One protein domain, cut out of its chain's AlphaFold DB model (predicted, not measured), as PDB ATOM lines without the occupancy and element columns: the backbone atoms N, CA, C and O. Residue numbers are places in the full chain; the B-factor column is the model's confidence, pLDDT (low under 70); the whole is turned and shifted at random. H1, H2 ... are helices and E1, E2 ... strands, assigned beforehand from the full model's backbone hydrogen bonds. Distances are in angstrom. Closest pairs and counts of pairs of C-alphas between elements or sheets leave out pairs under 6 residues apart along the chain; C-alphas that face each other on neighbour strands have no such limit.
ATOM      1  N   LYS A   3     -12.468 -33.002  86.524       63.16
ATOM      2  CA  LYS A   3     -11.664 -32.235  85.574       63.16
ATOM      3  C   LYS A   3     -12.523 -31.083  85.068       63.16
ATOM      4  O   LYS A   3     -13.651 -31.319  84.637       63.16
ATOM      5  N   ASP A   4     -12.028 -29.861  85.181       64.88
ATOM      6  CA  ASP A   4     -12.643 -28.717  84.523       64.88
ATOM      7  C   ASP A   4     -12.408 -28.852  83.006       64.88
ATOM      8  O   ASP A   4     -11.252 -28.919  82.575       64.88
ATOM      9  N   PRO A   5     -13.471 -28.957  82.187       55.69
ATOM     10  CA  PRO A   5     -13.333 -29.130  80.747       55.69
ATOM     11  C   PRO A   5     -12.765 -27.894  80.036       55.69
ATOM     12  O   PRO A   5     -12.200 -28.053  78.958       55.69
ATOM     13  N   ALA A   6     -12.873 -26.692  80.616       67.44
ATOM     14  CA  ALA A   6     -12.378 -25.457  80.005       67.44
ATOM     15  C   ALA A   6     -10.899 -25.188  80.323       67.44
ATOM     16  O   ALA A   6     -10.157 -24.710  79.470       67.44
ATOM     17  N   THR A   7     -10.459 -25.501  81.544       66.12
ATOM     18  CA  THR A   7      -9.092 -25.198  82.014       66.12
ATOM     19  C   THR A   7      -8.186 -26.429  82.100       66.12
ATOM     20  O   THR A   7      -6.980 -26.303  82.301       66.12
ATOM     21  N   GLY A   8      -8.745 -27.638  81.982       64.44
ATOM     22  CA  GLY A   8      -8.017 -28.899  82.124       64.44
ATOM     23  C   GLY A   8      -7.572 -29.220  83.556       64.44
ATOM     24  O   GLY A   8      -6.982 -30.281  83.773       64.44
ATOM     25  N   GLN A   9      -7.861 -28.349  84.528       57.75
ATOM     26  CA  GLN A   9      -7.437 -28.503  85.916       57.75
ATOM     27  C   GLN A   9      -8.267 -29.560  86.651       57.75
ATOM     28  O   GLN A   9      -9.488 -29.655  86.502       57.75
ATOM     29  N   TYR A  10      -7.598 -30.360  87.479       57.16
ATOM     30  CA  TYR A  10      -8.254 -31.326  88.355       57.16
ATOM     31  C   TYR A  10      -8.638 -30.644  89.667       57.16
ATOM     32  O   TYR A  10      -7.780 -30.184  90.414       57.16
ATOM     33  N   SER A  11      -9.933 -30.613  89.966       58.31
ATOM     34  CA  SER A  11     -10.468 -30.189  91.259       58.31
ATOM     35  C   SER A  11     -10.947 -31.399  92.057       58.31
ATOM     36  O   SER A  11     -11.419 -32.412  91.517       58.31
ATOM     37  N   LEU A  12     -10.822 -31.332  93.379       62.41
ATOM     38  CA  LEU A  12     -11.483 -32.301  94.240       62.41
ATOM     39  C   LEU A  12     -12.986 -32.054  94.222       62.41
ATOM     40  O   LEU A  12     -13.453 -30.924  94.206       62.41
ATOM     41  N   ARG A  13     -13.753 -33.148  94.204       61.72
ATOM     42  CA  ARG A  13     -15.221 -33.087  94.153       61.72
ATOM     43  C   ARG A  13     -15.817 -32.630  95.494       61.72
ATOM     44  O   ARG A  13     -16.971 -32.229  95.528       61.72
ATOM     45  N   MET A  14     -15.030 -32.706  96.570       69.38
ATOM     46  CA  MET A  14     -15.384 -32.250  97.909       69.38
ATOM     47  C   MET A  14     -14.561 -31.018  98.280       69.38
ATOM     48  O   MET A  14     -13.332 -31.072  98.289       69.38
ATOM     49  N   HIS A  15     -15.259 -29.941  98.632       79.00
ATOM     50  CA  HIS A  15     -14.691 -28.801  99.343       79.00
ATOM     51  C   HIS A  15     -14.666 -29.146 100.823       79.00
ATOM     52  O   HIS A  15     -15.711 -29.179 101.477       79.00
ATOM     53  N   MET A  16     -13.484 -29.448 101.348       81.25
ATOM     54  CA  MET A  16     -13.356 -29.911 102.722       81.25
ATOM     55  C   MET A  16     -13.851 -28.861 103.722       81.25
ATOM     56  O   MET A  16     -14.482 -29.184 104.722       81.25
ATOM     57  N   SER A  17     -13.681 -27.585 103.398       81.69
ATOM     58  CA  SER A  17     -14.202 -26.452 104.155       81.69
ATOM     59  C   SER A  17     -15.732 -26.358 104.236       81.69
ATOM     60  O   SER A  17     -16.243 -25.648 105.107       81.69
ATOM     61  N   LEU A  18     -16.458 -27.069 103.366       83.44
ATOM     62  CA  LEU A  18     -17.922 -27.180 103.360       83.44
ATOM     63  C   LEU A  18     -18.414 -28.524 103.915       83.44
ATOM     64  O   LEU A  18     -19.613 -28.797 103.890       83.44
ATOM     65  N   HIS A  19     -17.512 -29.366 104.423       85.31
ATOM     66  CA  HIS A  19     -17.885 -30.659 104.979       85.31
ATOM     67  C   HIS A  19     -18.865 -30.484 106.161       85.31
ATOM     68  O   HIS A  19     -18.601 -29.643 107.032       85.31
ATOM     69  N   PRO A  20     -19.957 -31.279 106.256       84.00
ATOM     70  CA  PRO A  20     -20.971 -31.146 107.313       84.00
ATOM     71  C   PRO A  20     -20.392 -31.145 108.731       84.00
ATOM     72  O   PRO A  20     -20.893 -30.447 109.611       84.00
ATOM     73  N   PHE A  21     -19.274 -31.848 108.928       87.12
ATOM     74  CA  PHE A  21     -18.486 -31.824 110.161       87.12
ATOM     75  C   PHE A  21     -18.178 -30.404 110.661       87.12
ATOM     76  O   PHE A  21     -18.426 -30.092 111.821       87.12
ATOM     77  N   TYR A  22     -17.677 -29.514 109.796       86.69
ATOM     78  CA  TYR A  22     -17.311 -28.152 110.201       86.69
ATOM     79  C   TYR A  22     -18.522 -27.290 110.532       86.69
ATOM     80  O   TYR A  22     -18.389 -26.318 111.273       86.69
ATOM     81  N   VAL A  23     -19.691 -27.627 109.984       85.94
ATOM     82  CA  VAL A  23     -20.955 -26.971 110.320       85.94
ATOM     83  C   VAL A  23     -21.424 -27.432 111.701       85.94
ATOM     84  O   VAL A  23     -21.755 -26.587 112.533       85.94
ATOM     85  N   ARG A  24     -21.377 -28.748 111.960       86.75
ATOM     86  CA  ARG A  24     -21.796 -29.379 113.219       86.75
ATOM     87  C   ARG A  24     -20.903 -28.987 114.396       86.75
ATOM     88  O   ARG A  24     -21.386 -28.476 115.399       86.75
ATOM     89  N   GLU A  25     -19.588 -29.132 114.250       88.25
ATOM     90  CA  GLU A  25     -18.622 -28.895 115.333       88.25
ATOM     91  C   GLU A  25     -18.235 -27.413 115.492       88.25
ATOM     92  O   GLU A  25     -17.390 -27.065 116.317       88.25
ATOM     93  N   ARG A  26     -18.841 -26.503 114.715       88.00
ATOM     94  CA  ARG A  26     -18.467 -25.079 114.667       88.00
ATOM     95  C   ARG A  26     -18.481 -24.408 116.038       88.00
ATOM     96  O   ARG A  26     -17.540 -23.693 116.382       88.00
ATOM     97  N   GLN A  27     -19.555 -24.628 116.797       87.31
ATOM     98  CA  GLN A  27     -19.731 -24.026 118.119       87.31
ATOM     99  C   GLN A  27     -18.717 -24.586 119.115       87.31
ATOM    100  O   GLN A  27     -18.066 -23.818 119.819       87.31
ATOM    101  N   ARG A  28     -18.511 -25.908 119.099       89.12
ATOM    102  CA  ARG A  28     -17.513 -26.592 119.928       89.12
ATOM    103  C   ARG A  28     -16.094 -26.086 119.660       89.12
ATOM    104  O   ARG A  28     -15.334 -25.869 120.596       89.12
ATOM    105  N   ALA A  29     -15.750 -25.841 118.398       87.62
ATOM    106  CA  ALA A  29     -14.457 -25.282 118.007       87.62
ATOM    107  C   ALA A  29     -14.312 -23.772 118.316       87.62
ATOM    108  O   ALA A  29     -13.309 -23.157 117.943       87.62
ATOM    109  N   GLY A  30     -15.303 -23.152 118.969       87.75
ATOM    110  CA  GLY A  30     -15.279 -21.743 119.365       87.75
ATOM    111  C   GLY A  30     -15.521 -20.765 118.213       87.75
ATOM    112  O   GLY A  30     -15.114 -19.606 118.290       87.75
ATOM    113  N   ARG A  31     -16.160 -21.200 117.118       88.94
ATOM    114  CA  ARG A  31     -16.510 -20.325 115.990       88.94
ATOM    115  C   ARG A  31     -17.998 -19.980 115.987       88.94
ATOM    116  O   ARG A  31     -18.865 -20.844 116.041       88.94
ATOM    117  N   LYS A  32     -18.297 -18.691 115.795       88.12
ATOM    118  CA  LYS A  32     -19.667 -18.202 115.560       88.12
ATOM    119  C   LYS A  32     -20.080 -18.297 114.087       88.12
ATOM    120  O   LYS A  32     -21.205 -18.677 113.781       88.12
ATOM    121  N   TYR A  33     -19.156 -17.985 113.178       87.94
ATOM    122  CA  TYR A  33     -19.411 -17.892 111.737       87.94
ATOM    123  C   TYR A  33     -18.653 -18.955 110.939       87.94
ATOM    124  O   TYR A  33     -17.601 -19.450 111.366       87.94
ATOM    125  N   ALA A  34     -19.174 -19.259 109.746       87.12
ATOM    126  CA  ALA A  34     -18.497 -20.092 108.758       87.12
ATOM    127  C   ALA A  34     -17.107 -19.531 108.393       87.12
ATOM    128  O   ALA A  34     -16.730 -18.406 108.752       87.12
ATOM    129  N   PHE A  35     -16.300 -20.342 107.718       89.38
ATOM    130  CA  PHE A  35     -15.014 -19.887 107.207       89.38
ATOM    131  C   PHE A  35     -15.219 -18.814 106.130       89.38
ATOM    132  O   PHE A  35     -16.104 -18.927 105.289       89.38
ATOM    133  N   ARG A  36     -14.391 -17.763 106.158       90.12
ATOM    134  CA  ARG A  36     -14.357 -16.769 105.073       90.12
ATOM    135  C   ARG A  36     -13.825 -17.424 103.787       90.12
ATOM    136  O   ARG A  36     -13.005 -18.336 103.915       90.12
ATOM    137  N   PRO A  37     -14.180 -16.929 102.587       88.25
ATOM    138  CA  PRO A  37     -13.790 -17.550 101.316       88.25
ATOM    139  C   PRO A  37     -12.287 -17.826 101.176       88.25
ATOM    140  O   PRO A  37     -11.886 -18.906 100.761       88.25
ATOM    141  N   GLU A  38     -11.431 -16.894 101.598       87.19
ATOM    142  CA  GLU A  38      -9.974 -17.091 101.572       87.19
ATOM    143  C   GLU A  38      -9.519 -18.262 102.448       87.19
ATOM    144  O   GLU A  38      -8.665 -19.055 102.059       87.19
ATOM    145  N   LYS A  39     -10.114 -18.393 103.638       89.38
ATOM    146  CA  LYS A  39      -9.794 -19.470 104.575       89.38
ATOM    147  C   LYS A  39     -10.351 -20.810 104.093       89.38
ATOM    148  O   LYS A  39      -9.697 -21.825 104.295       89.38
ATOM    149  N   GLN A  40     -11.516 -20.806 103.441       90.12
ATOM    150  CA  GLN A  40     -12.080 -21.994 102.793       90.12
ATOM    151  C   GLN A  40     -11.137 -22.530 101.720       90.12
ATOM    152  O   GLN A  40     -10.762 -23.693 101.781       90.12
ATOM    153  N   ARG A  41     -10.666 -21.661 100.814       88.19
ATOM    154  CA  ARG A  41      -9.704 -22.038  99.765       88.19
ATOM    155  C   ARG A  41      -8.408 -22.592 100.349       88.19
ATOM    156  O   ARG A  41      -7.918 -23.609  99.876       88.19
ATOM    157  N   LEU A  42      -7.877 -21.953 101.396       90.12
ATOM    158  CA  LEU A  42      -6.664 -22.435 102.056       90.12
ATOM    159  C   LEU A  42      -6.876 -23.804 102.719       90.12
ATOM    160  O   LEU A  42      -6.009 -24.664 102.627       90.12
ATOM    161  N   LEU A  43      -8.027 -24.025 103.358       90.31
ATOM    162  CA  LEU A  43      -8.374 -25.313 103.959       90.31
ATOM    163  C   LEU A  43      -8.565 -26.404 102.897       90.31
ATOM    164  O   LEU A  43      -8.043 -27.504 103.054       90.31
ATOM    165  N   ASP A  44      -9.252 -26.085 101.803       88.56
ATOM    166  CA  ASP A  44      -9.465 -26.992 100.675       88.56
ATOM    167  C   ASP A  44      -8.149 -27.376  99.980       88.56
ATOM    168  O   ASP A  44      -8.035 -28.493  99.484       88.56
ATOM    169  N   ALA A  45      -7.155 -26.483  99.966       88.19
ATOM    170  CA  ALA A  45      -5.818 -26.750  99.430       88.19
ATOM    171  C   ALA A  45      -4.900 -27.483 100.427       88.19
ATOM    172  O   ALA A  45      -4.046 -28.271 100.021       88.19
ATOM    173  N   LEU A  46      -5.083 -27.254 101.731       87.44
ATOM    174  CA  LEU A  46      -4.290 -27.888 102.784       87.44
ATOM    175  C   LEU A  46      -4.541 -29.395 102.853       87.44
ATOM    176  O   LEU A  46      -3.593 -30.171 102.889       87.44
ATOM    177  N   TRP A  47      -5.804 -29.819 102.866       85.06
ATOM    178  CA  TRP A  47      -6.167 -31.227 103.059       85.06
ATOM    179  C   TRP A  47      -5.546 -32.201 102.047       85.06
ATOM    180  O   TRP A  47      -4.961 -33.197 102.472       85.06
ATOM    181  N   PRO A  48      -5.602 -31.939 100.731       83.44
ATOM    182  CA  PRO A  48      -4.992 -32.810  99.728       83.44
ATOM    183  C   PRO A  48      -3.482 -32.883  99.893       83.44
ATOM    184  O   PRO A  48      -2.881 -33.934  99.681       83.44
ATOM    185  N   MET A  49      -2.872 -31.771 100.304       83.62
ATOM    186  CA  MET A  49      -1.442 -31.696 100.523       83.62
ATOM    187  C   MET A  49      -1.025 -32.495 101.762       83.62
ATOM    188  O   MET A  49      -0.105 -33.303 101.677       83.62
ATOM    189  N   LEU A  50      -1.768 -32.377 102.868       81.00
ATOM    190  CA  LEU A  50      -1.565 -33.212 104.054       81.00
ATOM    191  C   LEU A  50      -1.702 -34.700 103.726       81.00
ATOM    192  O   LEU A  50      -0.873 -35.476 104.173       81.00
ATOM    193  N   ILE A  51      -2.697 -35.092 102.922       78.62
ATOM    194  CA  ILE A  51      -2.879 -36.488 102.491       78.62
ATOM    195  C   ILE A  51      -1.708 -36.949 101.613       78.62
ATOM    196  O   ILE A  51      -1.214 -38.056 101.794       78.62
ATOM    197  N   SER A  52      -1.236 -36.105 100.692       76.44
ATOM    198  CA  SER A  52      -0.147 -36.448  99.763       76.44
ATOM    199  C   SER A  52       1.199 -36.635 100.466       76.44
ATOM    200  O   SER A  52       2.007 -37.452 100.042       76.44
ATOM    201  N   PHE A  53       1.437 -35.877 101.538       71.31
ATOM    202  CA  PHE A  53       2.648 -35.968 102.357       71.31
ATOM    203  C   PHE A  53       2.465 -36.806 103.624       71.31
ATOM    204  O   PHE A  53       3.369 -36.874 104.460       71.31
ATOM    205  N   CYS A  54       1.295 -37.419 103.790       68.88
ATOM    206  CA  CYS A  54       1.035 -38.321 104.891       68.88
ATOM    207  C   CYS A  54       1.861 -39.585 104.678       68.88
ATOM    208  O   CYS A  54       1.745 -40.240 103.640       68.88
ATOM    209  N   ASP A  55       2.680 -39.942 105.662       63.28
ATOM    210  CA  ASP A  55       3.274 -41.269 105.667       63.28
ATOM    211  C   ASP A  55       2.142 -42.291 105.845       63.28
ATOM    212  O   ASP A  55       1.477 -42.323 106.887       63.28
ATOM    213  N   ALA A  56       1.900 -43.095 104.806       53.59
ATOM    214  CA  ALA A  56       0.780 -44.033 104.749       53.59
ATOM    215  C   ALA A  56       0.814 -45.085 105.874       53.59
ATOM    216  O   ALA A  56      -0.219 -45.678 106.168       53.59
ATOM    217  N   GLY A  57       1.968 -45.298 106.520       52.28
ATOM    218  CA  GLY A  57       2.104 -46.200 107.662       52.28
ATOM    219  C   GLY A  57       1.847 -45.545 109.022       52.28
ATOM    220  O   GLY A  57       1.613 -46.259 109.992       52.28
ATOM    221  N   LYS A  58       1.899 -44.207 109.129       60.03
ATOM    222  CA  LYS A  58       1.847 -43.489 110.422       60.03
ATOM    223  C   LYS A  58       0.759 -42.424 110.524       60.03
ATOM    224  O   LYS A  58       0.660 -41.775 111.565       60.03
ATOM    225  N   HIS A  59      -0.011 -42.183 109.462       58.78
ATOM    226  CA  HIS A  59      -1.034 -41.124 109.396       58.78
ATOM    227  C   HIS A  59      -0.522 -39.730 109.823       58.78
ATOM    228  O   HIS A  59      -1.285 -38.844 110.217       58.78
ATOM    229  N   THR A  60       0.795 -39.535 109.740       59.06
ATOM    230  CA  THR A  60       1.521 -38.384 110.266       59.06
ATOM    231  C   THR A  60       2.190 -37.649 109.115       59.06
ATOM    232  O   THR A  60       2.804 -38.259 108.243       59.06
ATOM    233  N   VAL A  61       2.090 -36.325 109.128       64.06
ATOM    234  CA  VAL A  61       2.775 -35.420 108.209       64.06
ATOM    235  C   VAL A  61       4.002 -34.863 108.925       64.06
ATOM    236  O   VAL A  61       3.902 -34.023 109.823       64.06
ATOM    237  N   GLY A  62       5.178 -35.356 108.539       61.44
ATOM    238  CA  GLY A  62       6.475 -34.942 109.079       61.44
ATOM    239  C   GLY A  62       7.089 -33.766 108.323       61.44
ATOM    240  O   GLY A  62       8.221 -33.866 107.856       61.44
ATOM    241  N   MET A  63       6.347 -32.671 108.139       67.38
ATOM    242  CA  MET A  63       6.832 -31.491 107.410       67.38
ATOM    243  C   MET A  63       6.756 -30.223 108.251       67.38
ATOM    244  O   MET A  63       5.743 -29.944 108.890       67.38
ATOM    245  N   CYS A  64       7.809 -29.404 108.174       69.56
ATOM    246  CA  CYS A  64       7.808 -28.065 108.753       69.56
ATOM    247  C   CYS A  64       6.705 -27.203 108.118       69.56
ATOM    248  O   CYS A  64       6.514 -27.218 106.899       69.56
ATOM    249  N   VAL A  65       6.017 -26.397 108.932       76.44
ATOM    250  CA  VAL A  65       4.928 -25.516 108.463       76.44
ATOM    251  C   VAL A  65       5.420 -24.501 107.431       76.44
ATOM    252  O   VAL A  65       4.678 -24.143 106.529       76.44
ATOM    253  N   SER A  66       6.676 -24.075 107.523       76.75
ATOM    254  CA  SER A  66       7.362 -23.247 106.529       76.75
ATOM    255  C   SER A  66       7.390 -23.886 105.139       76.75
ATOM    256  O   SER A  66       6.935 -23.295 104.158       76.75
ATOM    257  N   ARG A  67       7.800 -25.154 105.058       80.50
ATOM    258  CA  ARG A  67       7.762 -25.924 103.811       80.50
ATOM    259  C   ARG A  67       6.335 -26.111 103.301       80.50
ATOM    260  O   ARG A  67       6.095 -25.917 102.115       80.50
ATOM    261  N   LEU A  68       5.385 -26.435 104.183       83.69
ATOM    262  CA  LEU A  68       3.968 -26.542 103.809       83.69
ATOM    263  C   LEU A  68       3.436 -25.216 103.239       83.69
ATOM    264  O   LEU A  68       2.738 -25.209 102.230       83.69
ATOM    265  N   ALA A  69       3.790 -24.089 103.854       86.62
ATOM    266  CA  ALA A  69       3.394 -22.759 103.410       86.62
ATOM    267  C   ALA A  69       3.925 -22.457 101.997       86.62
ATOM    268  O   ALA A  69       3.164 -22.027 101.128       86.62
ATOM    269  N   ARG A  70       5.190 -22.795 101.724       86.31
ATOM    270  CA  ARG A  70       5.788 -22.665 100.390       86.31
ATOM    271  C   ARG A  70       5.123 -23.565  99.345       86.31
ATOM    272  O   ARG A  70       4.950 -23.138  98.208       86.31
ATOM    273  N   GLU A  71       4.736 -24.786  99.712       86.62
ATOM    274  CA  GLU A  71       4.038 -25.693  98.790       86.62
ATOM    275  C   GLU A  71       2.586 -25.278  98.509       86.62
ATOM    276  O   GLU A  71       2.106 -25.497  97.400       86.62
ATOM    277  N   LEU A  72       1.895 -24.646  99.467       88.56
ATOM    278  CA  LEU A  72       0.551 -24.079  99.242       88.56
ATOM    279  C   LEU A  72       0.565 -22.766  98.473       88.56
ATOM    280  O   LEU A  72      -0.478 -22.345  97.969       88.56
ATOM    281  N   SER A  73       1.702 -22.080  98.451       90.00
ATOM    282  CA  SER A  73       1.797 -20.771  97.828       90.00
ATOM    283  C   SER A  73       1.685 -20.892  96.307       90.00
ATOM    284  O   SER A  73       2.355 -21.749  95.722       90.00
ATOM    285  N   PRO A  74       0.871 -20.049  95.644       89.38
ATOM    286  CA  PRO A  74       0.798 -20.013  94.190       89.38
ATOM    287  C   PRO A  74       2.176 -19.764  93.581       89.38
ATOM    288  O   PRO A  74       2.929 -18.902  94.045       89.38
ATOM    289  N   LYS A  75       2.498 -20.533  92.540       90.62
ATOM    290  CA  LYS A  75       3.775 -20.450  91.836       90.62
ATOM    291  C   LYS A  75       3.566 -19.884  90.433       90.62
ATOM    292  O   LYS A  75       2.548 -20.158  89.798       90.62
ATOM    293  N   ASP A  76       4.521 -19.086  89.970       91.19
ATOM    294  CA  ASP A  76       4.573 -18.573  88.604       91.19
ATOM    295  C   ASP A  76       4.920 -19.691  87.598       91.19
ATOM    296  O   ASP A  76       5.181 -20.841  87.963       91.19
ATOM    297  N   ALA A  77       4.963 -19.354  86.306       90.88
ATOM    298  CA  ALA A  77       5.324 -20.303  85.247       90.88
ATOM    299  C   ALA A  77       6.751 -20.878  85.379       90.88
ATOM    300  O   ALA A  77       7.071 -21.880  84.745       90.88
ATOM    301  N   LYS A  78       7.612 -20.252  86.188       89.12
ATOM    302  CA  LYS A  78       8.989 -20.682  86.462       89.12
ATOM    303  C   LYS A  78       9.088 -21.501  87.756       89.12
ATOM    304  O   LYS A  78      10.181 -21.934  88.110       89.12
ATOM    305  N   GLY A  79       7.972 -21.728  88.454       86.25
ATOM    306  CA  GLY A  79       7.917 -22.468  89.712       86.25
ATOM    307  C   GLY A  79       8.288 -21.648  90.954       86.25
ATOM    308  O   GLY A  79       8.427 -22.227  92.033       86.25
ATOM    309  N   ASN A  80       8.437 -20.325  90.839       90.25
ATOM    310  CA  ASN A  80       8.721 -19.443  91.972       90.25
ATOM    311  C   ASN A  80       7.430 -18.996  92.648       90.25
ATOM    312  O   ASN A  80       6.431 -18.758  91.978       90.25
ATOM    313  N   VAL A  81       7.453 -18.842  93.971       90.00
ATOM    314  CA  VAL A  81       6.303 -18.317  94.718       90.00
ATOM    315  C   VAL A  81       6.021 -16.874  94.302       90.00
ATOM    316  O   VAL A  81       6.939 -16.059  94.267       90.00
ATOM    317  N   ILE A  82       4.753 -16.572  94.015       91.19
ATOM    318  CA  ILE A  82       4.276 -15.218  93.713       91.19
ATOM    319  C   ILE A  82       4.106 -14.461  95.044       91.19
ATOM    320  O   ILE A  82       3.170 -14.790  95.788       91.19
ATOM    321  N   PRO A  83       4.961 -13.470  95.369       86.94
ATOM    322  CA  PRO A  83       5.033 -12.871  96.707       86.94
ATOM    323  C   PRO A  83       3.714 -12.264  97.197       86.94
ATOM    324  O   PRO A  83       3.346 -12.405  98.361       86.94
ATOM    325  N   GLU A  84       2.948 -11.637  96.305       87.31
ATOM    326  CA  GLU A  84       1.689 -10.959  96.637       87.31
ATOM    327  C   GLU A  84       0.588 -11.940  97.066       87.31
ATOM    328  O   GLU A  84      -0.375 -11.561  97.737       87.31
ATOM    329  N   THR A  85       0.724 -13.210  96.678       87.31
ATOM    330  CA  THR A  85      -0.249 -14.274  96.957       87.31
ATOM    331  C   THR A  85       0.311 -15.371  97.858       87.31
ATOM    332  O   THR A  85      -0.351 -16.389  98.070       87.31
ATOM    333  N   GLU A  86       1.506 -15.159  98.414       90.50
ATOM    334  CA  GLU A  86       2.186 -16.122  99.265       90.50
ATOM    335  C   GLU A  86       1.322 -16.508 100.475       90.50
ATOM    336  O   GLU A  86       0.764 -15.682 101.214       90.50
ATOM    337  N   VAL A  87       1.229 -17.815 100.708       91.81
ATOM    338  CA  VAL A  87       0.663 -18.348 101.938       91.81
ATOM    339  C   VAL A  87       1.719 -18.191 103.014       91.81
ATOM    340  O   VAL A  87       2.700 -18.919 103.054       91.81
ATOM    341  N   THR A  88       1.506 -17.252 103.929       90.00
ATOM    342  CA  THR A  88       2.460 -17.036 105.017       90.00
ATOM    343  C   THR A  88       2.382 -18.143 106.066       90.00
ATOM    344  O   THR A  88       1.302 -18.658 106.382       90.00
ATOM    345  N   VAL A  89       3.518 -18.439 106.708       85.31
ATOM    346  CA  VAL A  89       3.580 -19.435 107.792       85.31
ATOM    347  C   VAL A  89       2.596 -19.105 108.911       85.31
ATOM    348  O   VAL A  89       1.906 -19.983 109.412       85.31
ATOM    349  N   SER A  90       2.442 -17.823 109.251       84.19
ATOM    350  CA  SER A  90       1.496 -17.394 110.287       84.19
ATOM    351  C   SER A  90       0.039 -17.710 109.928       84.19
ATOM    352  O   SER A  90      -0.709 -18.157 110.797       84.19
ATOM    353  N   ARG A  91      -0.377 -17.520 108.664       88.19
ATOM    354  CA  ARG A  91      -1.734 -17.884 108.212       88.19
ATOM    355  C   ARG A  91      -1.948 -19.390 108.308       88.19
ATOM    356  O   ARG A  91      -3.001 -19.818 108.784       88.19
ATOM    357  N   LEU A  92      -0.947 -20.172 107.908       88.44
ATOM    358  CA  LEU A  92      -1.022 -21.625 107.948       88.44
ATOM    359  C   LEU A  92      -1.032 -22.166 109.386       88.44
ATOM    360  O   LEU A  92      -1.889 -22.980 109.715       88.44
ATOM    361  N   SER A  93      -0.174 -21.661 110.273       84.50
ATOM    362  CA  SER A  93      -0.178 -22.025 111.697       84.50
ATOM    363  C   SER A  93      -1.531 -21.735 112.349       84.50
ATOM    364  O   SER A  93      -2.087 -22.608 113.010       84.50
ATOM    365  N   CYS A  94      -2.112 -20.554 112.108       88.62
ATOM    366  CA  CYS A  94      -3.448 -20.217 112.605       88.62
ATOM    367  C   CYS A  94      -4.529 -21.183 112.095       88.62
ATOM    368  O   CYS A  94      -5.451 -21.517 112.843       88.62
ATOM    369  N   LEU A  95      -4.426 -21.630 110.838       90.19
ATOM    370  CA  LEU A  95      -5.349 -22.609 110.273       90.19
ATOM    371  C   LEU A  95      -5.169 -23.988 110.918       90.19
ATOM    372  O   LEU A  95      -6.169 -24.595 111.291       90.19
ATOM    373  N   ILE A  96      -3.932 -24.454 111.112       87.88
ATOM    374  CA  ILE A  96      -3.629 -25.728 111.786       87.88
ATOM    375  C   ILE A  96      -4.158 -25.710 113.224       87.88
ATOM    376  O   ILE A  96      -4.887 -26.617 113.613       87.88
ATOM    377  N   SER A  97      -3.899 -24.654 114.004       87.25
ATOM    378  CA  SER A  97      -4.435 -24.532 115.371       87.25
ATOM    379  C   SER A  97      -5.966 -24.512 115.404       87.25
ATOM    380  O   SER A  97      -6.595 -24.940 116.368       87.25
ATOM    381  N   GLU A  98      -6.605 -23.992 114.360       90.19
ATOM    382  CA  GLU A  98      -8.051 -24.096 114.199       90.19
ATOM    383  C   GLU A  98      -8.496 -25.529 113.899       90.19
ATOM    384  O   GLU A  98      -9.426 -26.006 114.539       90.19
ATOM    385  N   GLN A  99      -7.794 -26.250 113.025       89.62
ATOM    386  CA  GLN A  99      -8.084 -27.657 112.735       89.62
ATOM    387  C   GLN A  99      -7.909 -28.571 113.954       89.62
ATOM    388  O   GLN A  99      -8.683 -29.519 114.114       89.62
ATOM    389  N   VAL A 100      -6.953 -28.253 114.832       88.38
ATOM    390  CA  VAL A 100      -6.766 -28.916 116.133       88.38
ATOM    391  C   VAL A 100      -7.953 -28.665 117.060       88.38
ATOM    392  O   VAL A 100      -8.470 -29.606 117.655       88.38
ATOM    393  N   ARG A 101      -8.468 -27.430 117.129       88.38
ATOM    394  CA  ARG A 101      -9.690 -27.117 117.899       88.38
ATOM    395  C   ARG A 101     -10.929 -27.823 117.352       88.38
ATOM    396  O   ARG A 101     -11.774 -28.264 118.124       88.38
ATOM    397  N   PHE A 102     -11.014 -27.967 116.032       87.88
ATOM    398  CA  PHE A 102     -12.019 -28.812 115.385       87.88
ATOM    399  C   PHE A 102     -11.788 -30.312 115.640       87.88
ATOM    400  O   PHE A 102     -12.686 -31.111 115.416       87.88
ATOM    401  N   GLY A 103     -10.611 -30.720 116.122       85.94
ATOM    402  CA  GLY A 103     -10.252 -32.117 116.369       85.94
ATOM    403  C   GLY A 103      -9.917 -32.915 115.110       85.94
ATOM    404  O   GLY A 103      -9.753 -34.125 115.204       85.94
ATOM    405  N   THR A 104      -9.812 -32.257 113.953       86.25
ATOM    406  CA  THR A 104      -9.479 -32.894 112.663       86.25
ATOM    407  C   THR A 104      -7.993 -33.170 112.494       86.25
ATOM    408  O   THR A 104      -7.619 -34.107 111.792       86.25
ATOM    409  N   LEU A 105      -7.155 -32.378 113.162       85.75
ATOM    410  CA  LEU A 105      -5.716 -32.581 113.232       85.75
ATOM    411  C   LEU A 105      -5.289 -32.731 114.690       85.75
ATOM    412  O   LEU A 105      -5.873 -32.110 115.578       85.75
ATOM    413  N   GLY A 106      -4.253 -33.525 114.921       80.81
ATOM    414  CA  GLY A 106      -3.453 -33.491 116.139       80.81
ATOM    415  C   GLY A 106      -2.069 -32.921 115.847       80.81
ATOM    416  O   GLY A 106      -1.622 -32.904 114.699       80.81
ATOM    417  N   VAL A 107      -1.410 -32.404 116.879       79.44
ATOM    418  CA  VAL A 107      -0.056 -31.848 116.794       79.44
ATOM    419  C   VAL A 107       0.800 -32.434 117.903       79.44
ATOM    420  O   VAL A 107       0.296 -32.677 118.998       79.44
ATOM    421  N   SER A 108       2.082 -32.662 117.632       72.94
ATOM    422  CA  SER A 108       2.998 -33.182 118.646       72.94
ATOM    423  C   SER A 108       3.231 -32.160 119.753       72.94
ATOM    424  O   SER A 108       3.397 -30.971 119.476       72.94
ATOM    425  N   GLU A 109       3.334 -32.635 120.995       68.06
ATOM    426  CA  GLU A 109       3.778 -31.812 122.128       68.06
ATOM    427  C   GLU A 109       5.232 -31.349 121.948       68.06
ATOM    428  O   GLU A 109       5.601 -30.236 122.326       68.06
ATOM    429  N   GLU A 110       6.052 -32.170 121.283       67.12
ATOM    430  CA  GLU A 110       7.381 -31.770 120.830       67.12
ATOM    431  C   GLU A 110       7.286 -30.618 119.824       67.12
ATOM    432  O   GLU A 110       6.700 -30.749 118.742       67.12
ATOM    433  N   THR A 111       7.923 -29.494 120.160       69.94
ATOM    434  CA  THR A 111       8.050 -28.333 119.274       69.94
ATOM    435  C   THR A 111       9.502 -28.117 118.861       69.94
ATOM    436  O   THR A 111      10.421 -28.203 119.674       69.94
ATOM    437  N   SER A 112       9.720 -27.799 117.585       68.69
ATOM    438  CA  SER A 112      11.022 -27.434 117.026       68.69
ATOM    439  C   SER A 112      11.062 -25.955 116.651       68.69
ATOM    440  O   SER A 112      10.052 -25.381 116.237       68.69
ATOM    441  N   TRP A 113      12.233 -25.329 116.778       71.00
ATOM    442  CA  TRP A 113      12.440 -23.960 116.313       71.00
ATOM    443  C   TRP A 113      12.496 -23.919 114.785       71.00
ATOM    444  O   TRP A 113      13.406 -24.485 114.179       71.00
ATOM    445  N   ASP A 114      11.546 -23.227 114.168       69.19
ATOM    446  CA  ASP A 114      11.523 -23.010 112.727       69.19
ATOM    447  C   ASP A 114      12.198 -21.676 112.393       69.19
ATOM    448  O   ASP A 114      11.734 -20.604 112.787       69.19
ATOM    449  N   ARG A 115      13.335 -21.739 111.685       54.59
ATOM    450  CA  ARG A 115      14.151 -20.554 111.356       54.59
ATOM    451  C   ARG A 115      13.432 -19.587 110.415       54.59
ATOM    452  O   ARG A 115      13.668 -18.386 110.507       54.59
ATOM    453  N   GLU A 116      12.576 -20.106 109.544       53.09
ATOM    454  CA  GLU A 116      11.896 -19.338 108.500       53.09
ATOM    455  C   GLU A 116      10.755 -18.493 109.080       53.09
ATOM    456  O   GLU A 116      10.665 -17.297 108.817       53.09
ATOM    457  N   SER A 117       9.948 -19.064 109.977       51.78
ATOM    458  CA  SER A 117       8.871 -18.339 110.664       51.78
ATOM    459  C   SER A 117       9.257 -17.721 112.008       51.78
ATOM    460  O   SER A 117       8.443 -17.000 112.589       51.78
ATOM    461  N   ARG A 118      10.478 -17.983 112.502       66.00
ATOM    462  CA  ARG A 118      11.001 -17.543 113.813       66.00
ATOM    463  C   ARG A 118      10.062 -17.879 114.977       66.00
ATOM    464  O   ARG A 118       9.880 -17.084 115.899       66.00
ATOM    465  N   LYS A 119       9.435 -19.054 114.918       65.12
ATOM    466  CA  LYS A 119       8.478 -19.549 115.916       65.12
ATOM    467  C   LYS A 119       8.807 -20.990 116.288       65.12
ATOM    468  O   LYS A 119       9.374 -21.736 115.491       65.12
ATOM    469  N   ARG A 120       8.419 -21.404 117.500       67.19
ATOM    470  CA  ARG A 120       8.362 -22.830 117.841       67.19
ATOM    471  C   ARG A 120       7.105 -23.425 117.232       67.19
ATOM    472  O   ARG A 120       6.003 -22.958 117.511       67.19
ATOM    473  N   LEU A 121       7.292 -24.425 116.384       65.88
ATOM    474  CA  LEU A 121       6.221 -25.112 115.681       65.88
ATOM    475  C   LEU A 121       6.200 -26.585 116.091       65.88
ATOM    476  O   LEU A 121       7.262 -27.129 116.400       65.88
ATOM    477  N   PRO A 122       5.029 -27.241 116.095       66.19
ATOM    478  CA  PRO A 122       4.955 -28.678 116.310       66.19
ATOM    479  C   PRO A 122       5.817 -29.420 115.293       66.19
ATOM    480  O   PRO A 122       5.835 -29.069 114.112       66.19
ATOM    481  N   LYS A 123       6.526 -30.443 115.764       65.88
ATOM    482  CA  LYS A 123       7.392 -31.287 114.936       65.88
ATOM    483  C   LYS A 123       6.585 -32.180 113.992       65.88
ATOM    484  O   LYS A 123       7.017 -32.435 112.871       65.88
ATOM    485  N   TYR A 124       5.405 -32.611 114.435       67.56
ATOM    486  CA  TYR A 124       4.503 -33.465 113.672       67.56
ATOM    487  C   TYR A 124       3.065 -32.952 113.732       67.56
ATOM    488  O   TYR A 124       2.605 -32.459 114.765       67.56
ATOM    489  N   VAL A 125       2.349 -33.116 112.622       72.44
ATOM    490  CA  VAL A 125       0.896 -32.937 112.530       72.44
ATOM    491  C   VAL A 125       0.317 -34.243 112.002       72.44
ATOM    492  O   VAL A 125       0.843 -34.777 111.033       72.44
ATOM    493  N   TRP A 126      -0.747 -34.774 112.593       75.75
ATOM    494  CA  TRP A 126      -1.406 -35.988 112.092       75.75
ATOM    495  C   TRP A 126      -2.895 -35.763 111.867       75.75
ATOM    496  O   TRP A 126      -3.505 -34.872 112.465       75.75
ATOM    497  N   ILE A 127      -3.474 -36.568 110.979       78.06
ATOM    498  CA  ILE A 127      -4.901 -36.515 110.661       78.06
ATOM    499  C   ILE A 127      -5.659 -37.412 111.642       78.06
ATOM    500  O   ILE A 127      -5.396 -38.608 111.748       78.06
ATOM    501  N   ASN A 128      -6.649 -36.847 112.332       75.94
ATOM    502  CA  ASN A 128      -7.554 -37.619 113.178       75.94
ATOM    503  C   ASN A 128      -8.703 -38.172 112.327       75.94
ATOM    504  O   ASN A 128      -9.722 -37.511 112.125       75.94
ATOM    505  N   HIS A 129      -8.536 -39.398 111.830       65.50
ATOM    506  CA  HIS A 129      -9.513 -40.038 110.944       65.50
ATOM    507  C   HIS A 129     -10.849 -40.375 111.631       65.50
ATOM    508  O   HIS A 129     -11.893 -40.236 110.997       65.50
ATOM    509  N   HIS A 130     -10.832 -40.741 112.919       60.34
ATOM    510  CA  HIS A 130     -12.031 -41.145 113.668       60.34
ATOM    511  C   HIS A 130     -13.107 -40.046 113.663       60.34
ATOM    512  O   HIS A 130     -14.206 -40.250 113.162       60.34
ATOM    513  N   ARG A 131     -12.761 -38.807 114.040       63.56
ATOM    514  CA  ARG A 131     -13.745 -37.708 114.080       63.56
ATOM    515  C   ARG A 131     -14.286 -37.276 112.728       63.56
ATOM    516  O   ARG A 131     -15.407 -36.777 112.654       63.56
ATOM    517  N   LEU A 132     -13.488 -37.412 111.672       60.34
ATOM    518  CA  LEU A 132     -13.915 -37.034 110.331       60.34
ATOM    519  C   LEU A 132     -14.919 -38.045 109.758       60.34
ATOM    520  O   LEU A 132     -15.850 -37.639 109.064       60.34
ATOM    521  N   ALA A 133     -14.751 -39.329 110.088       59.78
ATOM    522  CA  ALA A 133     -15.666 -40.411 109.727       59.78
ATOM    523  C   ALA A 133     -16.951 -40.398 110.584       59.78
ATOM    524  O   ALA A 133     -18.052 -40.536 110.048       59.78
ATOM    525  N   ASP A 134     -16.838 -40.092 111.882       54.06
ATOM    526  CA  ASP A 134     -17.968 -39.970 112.824       54.06
ATOM    527  C   ASP A 134     -18.862 -38.743 112.551       54.06
ATOM    528  O   ASP A 134     -19.919 -38.545 113.155       54.06
ATOM    529  N   ALA A 135     -18.472 -37.888 111.603       52.34
ATOM    530  CA  ALA A 135     -19.318 -36.824 111.073       52.34
ATOM    531  C   ALA A 135     -20.635 -37.341 110.461       52.34
ATOM    532  O   ALA A 135     -21.587 -36.568 110.350       52.34
ATOM    533  N   GLY A 136     -20.680 -38.623 110.075       44.69
ATOM    534  CA  GLY A 136     -21.855 -39.293 109.512       44.69
ATOM    535  C   GLY A 136     -22.618 -40.217 110.469       44.69
ATOM    536  O   GLY A 136     -23.715 -40.639 110.113       44.69
TER     537      GLY A 136
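Overview. This is residues 3 to 136 of the 151 residues of the protein "Replication-associated protein" of Citrobacter freundii (UniProt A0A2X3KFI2). Three helices nearly at right angles to one another, H2, H3 and H4, make a core, with the short strand pair E1 and E4 beside H4. The hairpin of E2 and E3 lies at one end of the domain and H1 with H5 at the opposite end, while residues 4 to 10 stick out as a loose tail. The 134 printed residues hold five named helices and four named strands, in the order H1 H2 H3 H4 E1 E2 E3 E4 H5, with two antiparallel two-stranded sheets, E1 - E4 and E2 - E3. The class is mixed, helices and strands, with under half of the residues in named elements. The whole is compact, with a radius of gyration of the C-alphas of 15.3 A and spans of 43 by 42 by 34 A.

Along the chain. Residues 3 to 19 hold no named element. H1, residues 20 to 24, begins at C-alpha 20 (-20.971, -31.146, 107.313) and is 6.2 A long. H2 is residues 37 to 52, 23.4 A; H3 residues 65 to 72, 10.3 A; H4 residues 89 to 101, 18.4 A, beginning at C-alpha 89 (3.580, -19.435, 107.792). E1 is residues 105 to 107, 6.7 A; E2 residues 111 to 114, 9.1 A; E3 residues 119 to 122, 9.8 A; E4 residues 125 to 127, 7.1 A. H5, residues 129 to 136, 12.4 A, ends at C-alpha 136 (-21.855, -39.293, 109.512).

Arrangement. H2, with residues 42 to 49 alone, touches H3, about perpendicular at 76 degrees; the closest C-alphas, of Ala 45 and Leu 72, are 6.9 A apart. H4, with residues 89 to 93 alone, touches H3 at 78 degrees, about perpendicular; the closest C-alphas, of Ala 69 and Val 89, are 5.5 A apart. H2 and H4 are close but not clearly touching, the closest C-alphas, of Leu 43 and Leu 95, being 7.5 A apart. The closest C-alphas of H4 and E1, Gln 99 and Leu 105, are 5.5 A apart. E1 and E4 are antiparallel at 152 degrees, with N 106 and O 126 within hydrogen-bond range at 2.9 A. E2 and E3 form a hairpin, antiparallel at 136 degrees, with N 112 and O 121 at 2.8 A. E3 runs on into E4 across a break of 2 residues, at 37 degrees. H1 and H5 only just touch, with 3 pairs of C-alphas within 8 A, the closest those of Phe 21 and Ala 135, 5.2 A. Every O i to N i+4 pair is within hydrogen-bond range in H1, H3 and H4; in H2 10 of 12 are, in H5 3 of 4.

Size, cuts and confidence. The C-alphas farthest apart, of Ala 6 and Glu 110, are 45.8 A apart. The printed part has no cut. The links H1 to H2, H2 to H3 and H3 to H4 are long. Mean pLDDT of the printed part is 77.6; 46 residues are under 70, among them residues 3 to 14 and 129 to 136.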